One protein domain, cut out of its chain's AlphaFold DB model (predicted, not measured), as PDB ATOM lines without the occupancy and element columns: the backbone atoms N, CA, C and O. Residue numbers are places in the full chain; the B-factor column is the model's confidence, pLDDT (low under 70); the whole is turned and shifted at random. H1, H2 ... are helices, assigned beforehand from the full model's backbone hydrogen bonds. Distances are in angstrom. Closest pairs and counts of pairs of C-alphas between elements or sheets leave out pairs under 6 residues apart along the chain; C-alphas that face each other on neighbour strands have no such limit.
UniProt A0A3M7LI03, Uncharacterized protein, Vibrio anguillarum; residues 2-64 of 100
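This is residues 2 to 64 of the 100 residues of an uncharacterized protein of Vibrio anguillarum (UniProt A0A3M7LI03). This is a loose, open loop of chain: H1, the long link of residues 8 to 20, H2 and H3 go round an empty middle, with H3, the longest helix, running back to close the loop near H1. From the end of H3 the chain folds back by way of H4, which packs on H3, to H5 at the far end from H1. Residues 13 to 27, of which 21 to 25 belong to H2, stand free. The printed part has 63 residues with five named helices, H1 to H5 in order along the chain, and no named strand; the class is all helix, with 33 residues in the helices. The whole is loose, with a radius of gyration of the C-alphas of 13.3 A, and spans 34 by 27 by 24 A.

H1, residues 2 to 7, touches no helix. It is close to but not clearly touching H3, residues 27 to 37: their closest C-alphas, those of Gln 3 and Glu 37, are 7.9 A apart. These two helices run the same way at a shallow tilt of 7 degrees. H2, residues 21 to 25, is apart from H1. H2 and H3 only just touch, and only at the corner by their link, with 3 pairs of C-alphas within 8 A; the closest are those of Tyr 23 and Ile 29, at 7.2 A. H3 touches H4, residues 47 to 50, where the closest C-alphas, those of Met 36 and His 48, are 6.1 A apart. H4 and H5, residues 53 to 59, meet only through their link. H5 is apart from H1, H2 and H3. In H1, H2, H3 and H5 every O i to N i+4 pair is within hydrogen-bond range; H4 is too short for such a pair, and its one O i to N i+3 pair is not within range.

H1 begins at C-alpha 2 (44.589, 35.071, 14.031) and is 8.9 A long from first to last C-alpha. H2 has 5 residues. H3 is 15.1 A long, from C-alpha 27 at (26.947, 41.859, 10.399) to C-alpha 37. H4 has 4 residues. H5 is 10.3 A long and ends at C-alpha 59 (28.694, 37.499, -1.570).

The two C-alphas farthest apart are those of Gly 9 and Lys 58, at 34.8 A. The link from H1 to H2 is long, with 13 residues; H3 to H4 is short, and H2 to H3 and H4 to H5 are tight. The printed part has no cut. Its mean pLDDT is 88.1, and one residue, Arg 63, is under 70.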
ATOM      1  N   LYS A   2      44.355  34.546  12.662       87.25
ATOM      2  CA  LYS A   2      44.589  35.071  14.031       87.25
ATOM      3  C   LYS A   2      44.876  34.001  15.105       87.25
ATOM      4  O   LYS A   2      45.959  34.013  15.684       87.25
ATOM      5  N   GLN A   3      43.963  33.047  15.320       88.25
ATOM      6  CA  GLN A   3      44.154  31.988  16.328       88.25
ATOM      7  C   GLN A   3      45.316  31.034  16.013       88.25
ATOM      8  O   GLN A   3      45.991  30.561  16.923       88.25
ATOM      9  N   GLN A   4      45.574  30.753  14.730       84.88
ATOM     10  CA  GLN A   4      46.694  29.891  14.336       84.88
ATOM     11  C   GLN A   4      48.031  30.556  14.684       84.88
ATOM     12  O   GLN A   4      48.917  29.912  15.231       84.88
ATOM     13  N   ALA A   5      48.147  31.866  14.472       88.81
ATOM     14  CA  ALA A   5      49.297  32.650  14.913       88.81
ATOM     15  C   ALA A   5      49.440  32.680  16.446       88.81
ATOM     16  O   ALA A   5      50.537  32.468  16.959       88.81
ATOM     17  N   GLN A   6      48.339  32.869  17.187       92.12
ATOM     18  CA  GLN A   6      48.351  32.829  18.661       92.12
ATOM     19  C   GLN A   6      48.859  31.490  19.194       92.12
ATOM     20  O   GLN A   6      49.657  31.456  20.126       92.12
ATOM     21  N   ARG A   7      48.463  30.382  18.557       90.00
ATOM     22  CA  ARG A   7      48.966  29.043  18.887       90.00
ATOM     23  C   ARG A   7      50.489  28.917  18.727       90.00
ATOM     24  O   ARG A   7      51.095  28.099  19.411       90.00
ATOM     25  N   HIS A   8      51.106  29.726  17.872       92.19
ATOM     26  CA  HIS A   8      52.560  29.799  17.704       92.19
ATOM     27  C   HIS A   8      53.229  30.874  18.581       92.19
ATOM     28  O   HIS A   8      54.392  31.198  18.366       92.19
ATOM     29  N   GLY A   9      52.521  31.413  19.580       93.62
ATOM     30  CA  GLY A   9      53.062  32.374  20.546       93.62
ATOM     31  C   GLY A   9      52.969  33.839  20.116       93.62
ATOM     32  O   GLY A   9      53.493  34.705  20.812       93.62
ATOM     33  N   ILE A  10      52.300  34.144  19.000       93.50
ATOM     34  CA  ILE A  10      52.085  35.533  18.576       93.50
ATOM     35  C   ILE A  10      51.053  36.193  19.494       93.50
ATOM     36  O   ILE A  10      49.912  35.742  19.605       93.50
ATOM     37  N   ILE A  11      51.448  37.308  20.106       92.69
ATOM     38  CA  ILE A  11      50.570  38.156  20.913       92.69
ATOM     39  C   ILE A  11      50.109  39.321  20.038       92.69
ATOM     40  O   ILE A  11      50.921  40.113  19.560       92.69
ATOM     41  N   TRP A  12      48.800  39.423  19.814       89.38
ATOM     42  CA  TRP A  12      48.213  40.499  19.019       89.38
ATOM     43  C   TRP A  12      48.013  41.749  19.876       89.38
ATOM     44  O   TRP A  12      47.415  41.687  20.948       89.38
ATOM     45  N   ARG A  13      48.487  42.896  19.384       92.31
ATOM     46  CA  ARG A  13      48.220  44.216  19.969       92.31
ATOM     47  C   ARG A  13      46.866  44.726  19.496       92.31
ATOM     48  O   ARG A  13      46.794  45.557  18.598       92.31
ATOM     49  N   GLU A  14      45.796  44.157  20.046       87.00
ATOM     50  CA  GLU A  14      44.418  44.492  19.652       87.00
ATOM     51  C   GLU A  14      44.089  45.971  19.864       87.00
ATOM     52  O   GLU A  14      43.338  46.547  19.087       87.00
ATOM     53  N   ASP A  15      44.739  46.603  20.841       89.88
ATOM     54  CA  ASP A  15      44.673  48.038  21.112       89.88
ATOM     55  C   ASP A  15      45.156  48.915  19.945       89.88
ATOM     56  O   ASP A  15      44.772  50.078  19.844       89.88
ATOM     57  N   LEU A  16      45.985  48.366  19.053       91.12
ATOM     58  CA  LEU A  16      46.525  49.063  17.885       91.12
ATOM     59  C   LEU A  16      45.834  48.660  16.577       91.12
ATOM     60  O   LEU A  16      46.124  49.238  15.529       91.12
ATOM     61  N   ILE A  17      44.944  47.665  16.607       85.38
ATOM     62  CA  ILE A  17      44.249  47.193  15.410       85.38
ATOM     63  C   ILE A  17      43.017  48.067  15.196       85.38
ATOM     64  O   ILE A  17      42.044  47.986  15.940       85.38
ATOM     65  N   GLN A  18      43.036  48.866  14.131       88.19
ATOM     66  CA  GLN A  18      41.831  49.504  13.613       88.19
ATOM     67  C   GLN A  18      41.256  48.627  12.500       88.19
ATOM     68  O   GLN A  18      41.859  48.545  11.426       88.19
ATOM     69  N   PRO A  19      40.135  47.926  12.739       84.94
ATOM     70  CA  PRO A  19      39.507  47.155  11.686       84.94
ATOM     71  C   PRO A  19      38.996  48.087  10.577       84.94
ATOM     72  O   PRO A  19      38.551  49.202  10.864       84.94
ATOM     73  N   PRO A  20      39.043  47.645   9.313       88.06
ATOM     74  CA  PRO A  20      38.501  48.420   8.210       88.06
ATOM     75  C   PRO A  20      36.971  48.529   8.326       88.06
ATOM     76  O   PRO A  20      36.315  47.729   8.996       88.06
ATOM     77  N   LYS A  21      36.395  49.567   7.710       88.56
ATOM     78  CA  LYS A  21      34.967  49.899   7.852       88.56
ATOM     79  C   LYS A  21      34.049  48.758   7.406       88.56
ATOM     80  O   LYS A  21      33.063  48.476   8.072       88.56
ATOM     81  N   ASP A  22      34.395  48.095   6.313       86.19
ATOM     82  CA  ASP A  22      33.690  46.916   5.805       86.19
ATOM     83  C   ASP A  22      33.639  45.783   6.839       86.19
ATOM     84  O   ASP A  22      32.581  45.213   7.058       86.19
ATOM     85  N   TYR A  23      34.718  45.522   7.575       84.81
ATOM     86  CA  TYR A  23      34.696  44.568   8.688       84.81
ATOM     87  C   TYR A  23      33.795  45.026   9.847       84.81
ATOM     88  O   TYR A  23      33.159  44.211  10.517       84.81
ATOM     89  N   ILE A  24      33.760  46.330  10.133       88.75
ATOM     90  CA  ILE A  24      32.938  46.888  11.215       88.75
ATOM     91  C   ILE A  24      31.447  46.822  10.860       88.75
ATOM     92  O   ILE A  24      30.629  46.497  11.721       88.75
ATOM     93  N   ASP A  25      31.084  47.115   9.622       92.31
ATOM     94  CA  ASP A  25      29.681  47.242   9.231       92.31
ATOM     95  C   ASP A  25      29.073  45.895   8.802       92.31
ATOM     96  O   ASP A  25      27.849  45.736   8.797       92.31
ATOM     97  N   ASP A  26      29.905  44.894   8.504       93.12
ATOM     98  CA  ASP A  26      29.440  43.587   8.059       93.12
ATOM     99  C   ASP A  26      28.960  42.687   9.210       93.12
ATOM    100  O   ASP A  26      29.721  42.009   9.912       93.12
ATOM    101  N   VAL A  27      27.638  42.660   9.381       92.25
ATOM    102  CA  VAL A  27      26.947  41.859  10.399       92.25
ATOM    103  C   VAL A  27      27.178  40.356  10.208       92.25
ATOM    104  O   VAL A  27      27.308  39.626  11.195       92.25
ATOM    105  N   PHE A  28      27.226  39.875   8.965       92.19
ATOM    106  CA  PHE A  28      27.351  38.450   8.672       92.19
ATOM    107  C   PHE A  28      28.755  37.940   9.001       92.19
ATOM    108  O   PHE A  28      28.896  36.933   9.703       92.19
ATOM    109  N   ILE A  29      29.792  38.661   8.571       89.50
ATOM    110  CA  ILE A  29      31.186  38.327   8.864       89.50
ATOM    111  C   ILE A  29      31.454  38.401  10.362       89.50
ATOM    112  O   ILE A  29      32.053  37.473  10.906       89.50
ATOM    113  N   LYS A  30      30.951  39.427  11.060       89.50
ATOM    114  CA  LYS A  30      31.071  39.513  12.523       89.50
ATOM    115  C   LYS A  30      30.435  38.327  13.229       89.50
ATOM    116  O   LYS A  30      31.074  37.710  14.073       89.50
ATOM    117  N   LYS A  31      29.200  37.971  12.862       89.19
ATOM    118  CA  LYS A  31      28.506  36.816  13.444       89.19
ATOM    119  C   LYS A  31      29.264  35.514  13.177       89.19
ATOM    120  O   LYS A  31      29.424  34.698  14.080       89.19
ATOM    121  N   THR A  32      29.746  35.337  11.950       88.62
ATOM    122  CA  THR A  32      30.519  34.154  11.547       88.62
ATOM    123  C   THR A  32      31.822  34.063  12.337       88.62
ATOM    124  O   THR A  32      32.140  33.008  12.883       88.62
ATOM    125  N   TRP A  33      32.545  35.177  12.467       88.50
ATOM    126  CA  TRP A  33      33.763  35.245  13.263       88.50
ATOM    127  C   TRP A  33      33.500  34.963  14.744       88.50
ATOM    128  O   TRP A  33      34.197  34.129  15.314       88.50
ATOM    129  N   SER A  34      32.477  35.566  15.355       87.94
ATOM    130  CA  SER A  34      32.173  35.339  16.773       87.94
ATOM    131  C   SER A  34      31.792  33.895  17.100       87.94
ATOM    132  O   SER A  34      32.118  33.407  18.177       87.94
ATOM    133  N   ASN A  35      31.186  33.170  16.157       85.69
ATOM    134  CA  ASN A  35      30.947  31.732  16.315       85.69
ATOM    135  C   ASN A  35      32.243  30.904  16.271       85.69
ATOM    136  O   ASN A  35      32.311  29.828  16.852       85.69
ATOM    137  N   MET A  36      33.261  31.376  15.549       89.12
ATOM    138  CA  MET A  36      34.545  30.685  15.424       89.12
ATOM    139  C   MET A  36      35.528  31.071  16.529       89.12
ATOM    140  O   MET A  36      36.371  30.262  16.907       89.12
ATOM    141  N   GLU A  37      35.474  32.308  17.023       89.25
ATOM    142  CA  GLU A  37      36.450  32.827  17.983       89.25
ATOM    143  C   GLU A  37      36.331  32.179  19.365       89.25
ATOM    144  O   GLU A  37      37.321  32.134  20.095       89.25
ATOM    145  N   SER A  38      35.153  31.634  19.688       87.69
ATOM    146  CA  SER A  38      34.908  30.851  20.901       87.69
ATOM    147  C   SER A  38      35.603  29.490  20.900       87.69
ATOM    148  O   SER A  38      35.734  28.876  21.960       87.69
ATOM    149  N   GLU A  39      36.047  29.002  19.740       90.06
ATOM    150  CA  GLU A  39      36.748  27.726  19.657       90.06
ATOM    151  C   GLU A  39      38.134  27.803  20.311       90.06
ATOM    152  O   GLU A  39      38.834  28.815  20.170       90.06
ATOM    153  N   PRO A  40      38.594  26.728  20.983       90.44
ATOM    154  CA  PRO A  40      39.924  26.707  21.572       90.44
ATOM    155  C   PRO A  40      41.027  26.951  20.533       90.44
ATOM    156  O   PRO A  40      40.915  26.567  19.364       90.44
ATOM    157  N   LEU A  41      42.149  27.527  20.976       89.75
ATOM    158  CA  LEU A  41      43.266  27.865  20.093       89.75
ATOM    159  C   LEU A  41      43.713  26.672  19.235       89.75
ATOM    160  O   LEU A  41      44.086  25.606  19.726       89.75
ATOM    161  N   GLY A  42      43.698  26.882  17.917       83.50
ATOM    162  CA  GLY A  42      44.089  25.873  16.934       83.50
ATOM    163  C   GLY A  42      43.060  24.766  16.698       83.50
ATOM    164  O   GLY A  42      43.410  23.787  16.039       83.50
ATOM    165  N   LYS A  43      41.831  24.901  17.216       89.56
ATOM    166  CA  LYS A  43      40.713  23.975  16.972       89.56
ATOM    167  C   LYS A  43      39.743  24.447  15.896       89.56
ATOM    168  O   LYS A  43      38.985  23.618  15.397       89.56
ATOM    169  N   ILE A  44      39.827  25.708  15.460       89.50
ATOM    170  CA  ILE A  44      39.101  26.173  14.275       89.50
ATOM    171  C   ILE A  44      39.390  25.240  13.091       89.50
ATOM    172  O   ILE A  44      40.526  25.081  12.644       89.50
ATOM    173  N   SER A  45      38.314  24.656  12.581       87.56
ATOM    174  CA  SER A  45      38.249  23.732  11.448       87.56
ATOM    175  C   SER A  45      37.135  24.139  10.471       87.56
ATOM    176  O   SER A  45      36.336  25.024  10.786       87.56
ATOM    177  N   LYS A  46      37.056  23.465   9.310       87.50
ATOM    178  CA  LYS A  46      36.028  23.709   8.278       87.50
ATOM    179  C   LYS A  46      34.601  23.687   8.838       87.50
ATOM    180  O   LYS A  46      33.801  24.545   8.482       87.50
ATOM    181  N   ALA A  47      34.304  22.756   9.742       89.00
ATOM    182  CA  ALA A  47      32.956  22.550  10.269       89.00
ATOM    183  C   ALA A  47      32.339  23.808  10.911       89.00
ATOM    184  O   ALA A  47      31.124  23.969  10.872       89.00
ATOM    185  N   HIS A  48      33.156  24.723  11.445       87.69
ATOM    186  CA  HIS A  48      32.666  25.914  12.154       87.69
ATOM    187  C   HIS A  48      32.142  27.021  11.233       87.69
ATOM    188  O   HIS A  48      31.367  27.858  11.681       87.69
ATOM    189  N   TRP A  49      32.548  27.045   9.960       87.31
ATOM    190  CA  TRP A  49      32.050  28.018   8.978       87.31
ATOM    191  C   TRP A  49      31.257  27.365   7.846       87.31
ATOM    192  O   TRP A  49      30.632  28.064   7.052       87.31
ATOM    193  N   GLN A  50      31.251  26.032   7.770       90.81
ATOM    194  CA  GLN A  50      30.614  25.298   6.680       90.81
ATOM    195  C   GLN A  50      29.099  25.530   6.603       90.81
ATOM    196  O   GLN A  50      28.546  25.582   5.512       90.81
ATOM    197  N   SER A  51      28.427  25.740   7.736       88.81
ATOM    198  CA  SER A  51      27.001  26.104   7.756       88.81
ATOM    199  C   SER A  51      26.703  27.455   7.093       88.81
ATOM    200  O   SER A  51      25.549  27.748   6.793       88.81
ATOM    201  N   CYS A  52      27.727  28.277   6.861       90.44
ATOM    202  CA  CYS A  52      27.645  29.581   6.214       90.44
ATOM    203  C   CYS A  52      28.261  29.580   4.799       90.44
ATOM    204  O   CYS A  52      28.373  30.643   4.191       90.44
ATOM    205  N   GLU A  53      28.669  28.413   4.275       89.69
ATOM    206  CA  GLU A  53      29.401  28.269   3.005       89.69
ATOM    207  C   GLU A  53      28.618  28.848   1.813       89.69
ATOM    208  O   GLU A  53      29.206  29.561   1.004       89.69
ATOM    209  N   ASP A  54      27.299  28.651   1.749       90.25
ATOM    210  CA  ASP A  54      26.467  29.172   0.653       90.25
ATOM    211  C   ASP A  54      26.443  30.708   0.599       90.25
ATOM    212  O   ASP A  54      26.611  31.305  -0.467       90.25
ATOM    213  N   GLU A  55      26.280  31.366   1.749       90.69
ATOM    214  CA  GLU A  55      26.260  32.832   1.831       90.69
ATOM    215  C   GLU A  55      27.652  33.416   1.543       90.69
ATOM    216  O   GLU A  55      27.791  34.384   0.790       90.69
ATOM    217  N   LEU A  56      28.703  32.762   2.056       88.88
ATOM    218  CA  LEU A  56      30.093  33.101   1.749       88.88
ATOM    219  C   LEU A  56      30.368  33.016   0.244       88.88
ATOM    220  O   LEU A  56      30.916  33.953  -0.334       88.88
ATOM    221  N   LEU A  57      29.961  31.924  -0.407       86.38
ATOM    222  CA  LEU A  57      30.158  31.714  -1.842       86.38
ATOM    223  C   LEU A  57      29.392  32.711  -2.709       86.38
ATOM    224  O   LEU A  57      29.810  32.977  -3.835       86.38
ATOM    225  N   LYS A  58      28.272  33.231  -2.209       85.50
ATOM    226  CA  LYS A  58      27.414  34.154  -2.947       85.50
ATOM    227  C   LYS A  58      27.926  35.593  -2.918       85.50
ATOM    228  O   LYS A  58      27.831  36.267  -3.939       85.50
ATOM    229  N   GLN A  59      28.415  36.068  -1.770       84.75
ATOM    230  CA  GLN A  59      28.694  37.499  -1.570       84.75
ATOM    231  C   GLN A  59      30.151  37.833  -1.221       84.75
ATOM    232  O   GLN A  59      30.577  38.961  -1.443       84.75
ATOM    233  N   TYR A  60      30.926  36.874  -0.706       85.88
ATOM    234  CA  TYR A  60      32.227  37.154  -0.080       85.88
ATOM    235  C   TYR A  60      33.407  36.508  -0.792       85.88
ATOM    236  O   TYR A  60      34.501  37.070  -0.848       85.88
ATOM    237  N   ILE A  61      33.207  35.308  -1.328       82.50
ATOM    238  CA  ILE A  61      34.246  34.576  -2.038       82.50
ATOM    239  C   ILE A  61      34.226  35.040  -3.488       82.50
ATOM    240  O   ILE A  61      33.386  34.621  -4.285       82.50
ATOM    241  N   HIS A  62      35.184  35.896  -3.837       78.31
ATOM    242  CA  HIS A  62      35.448  36.202  -5.234       78.31
ATOM    243  C   HIS A  62      35.875  34.920  -5.954       78.31
ATOM    244  O   HIS A  62      36.886  34.304  -5.607       78.31
ATOM    245  N   ARG A  63      35.105  34.522  -6.967       69.12
ATOM    246  CA  ARG A  63      35.539  33.484  -7.899       69.12
ATOM    247  C   ARG A  63      36.379  34.155  -8.980       69.12
ATOM    248  O   ARG A  63      35.856  35.060  -9.633       69.12
ATOM    249  N   PRO A  64      37.641  33.742  -9.180       70.81
ATOM    250  CA  PRO A  64      38.440  34.298 -10.257       70.81
ATOM    251  C   PRO A  64      37.723  34.070 -11.593       70.81
ATOM    252  O   PRO A  64      37.145  33.008 -11.827       70.81
TER     253      PRO A  64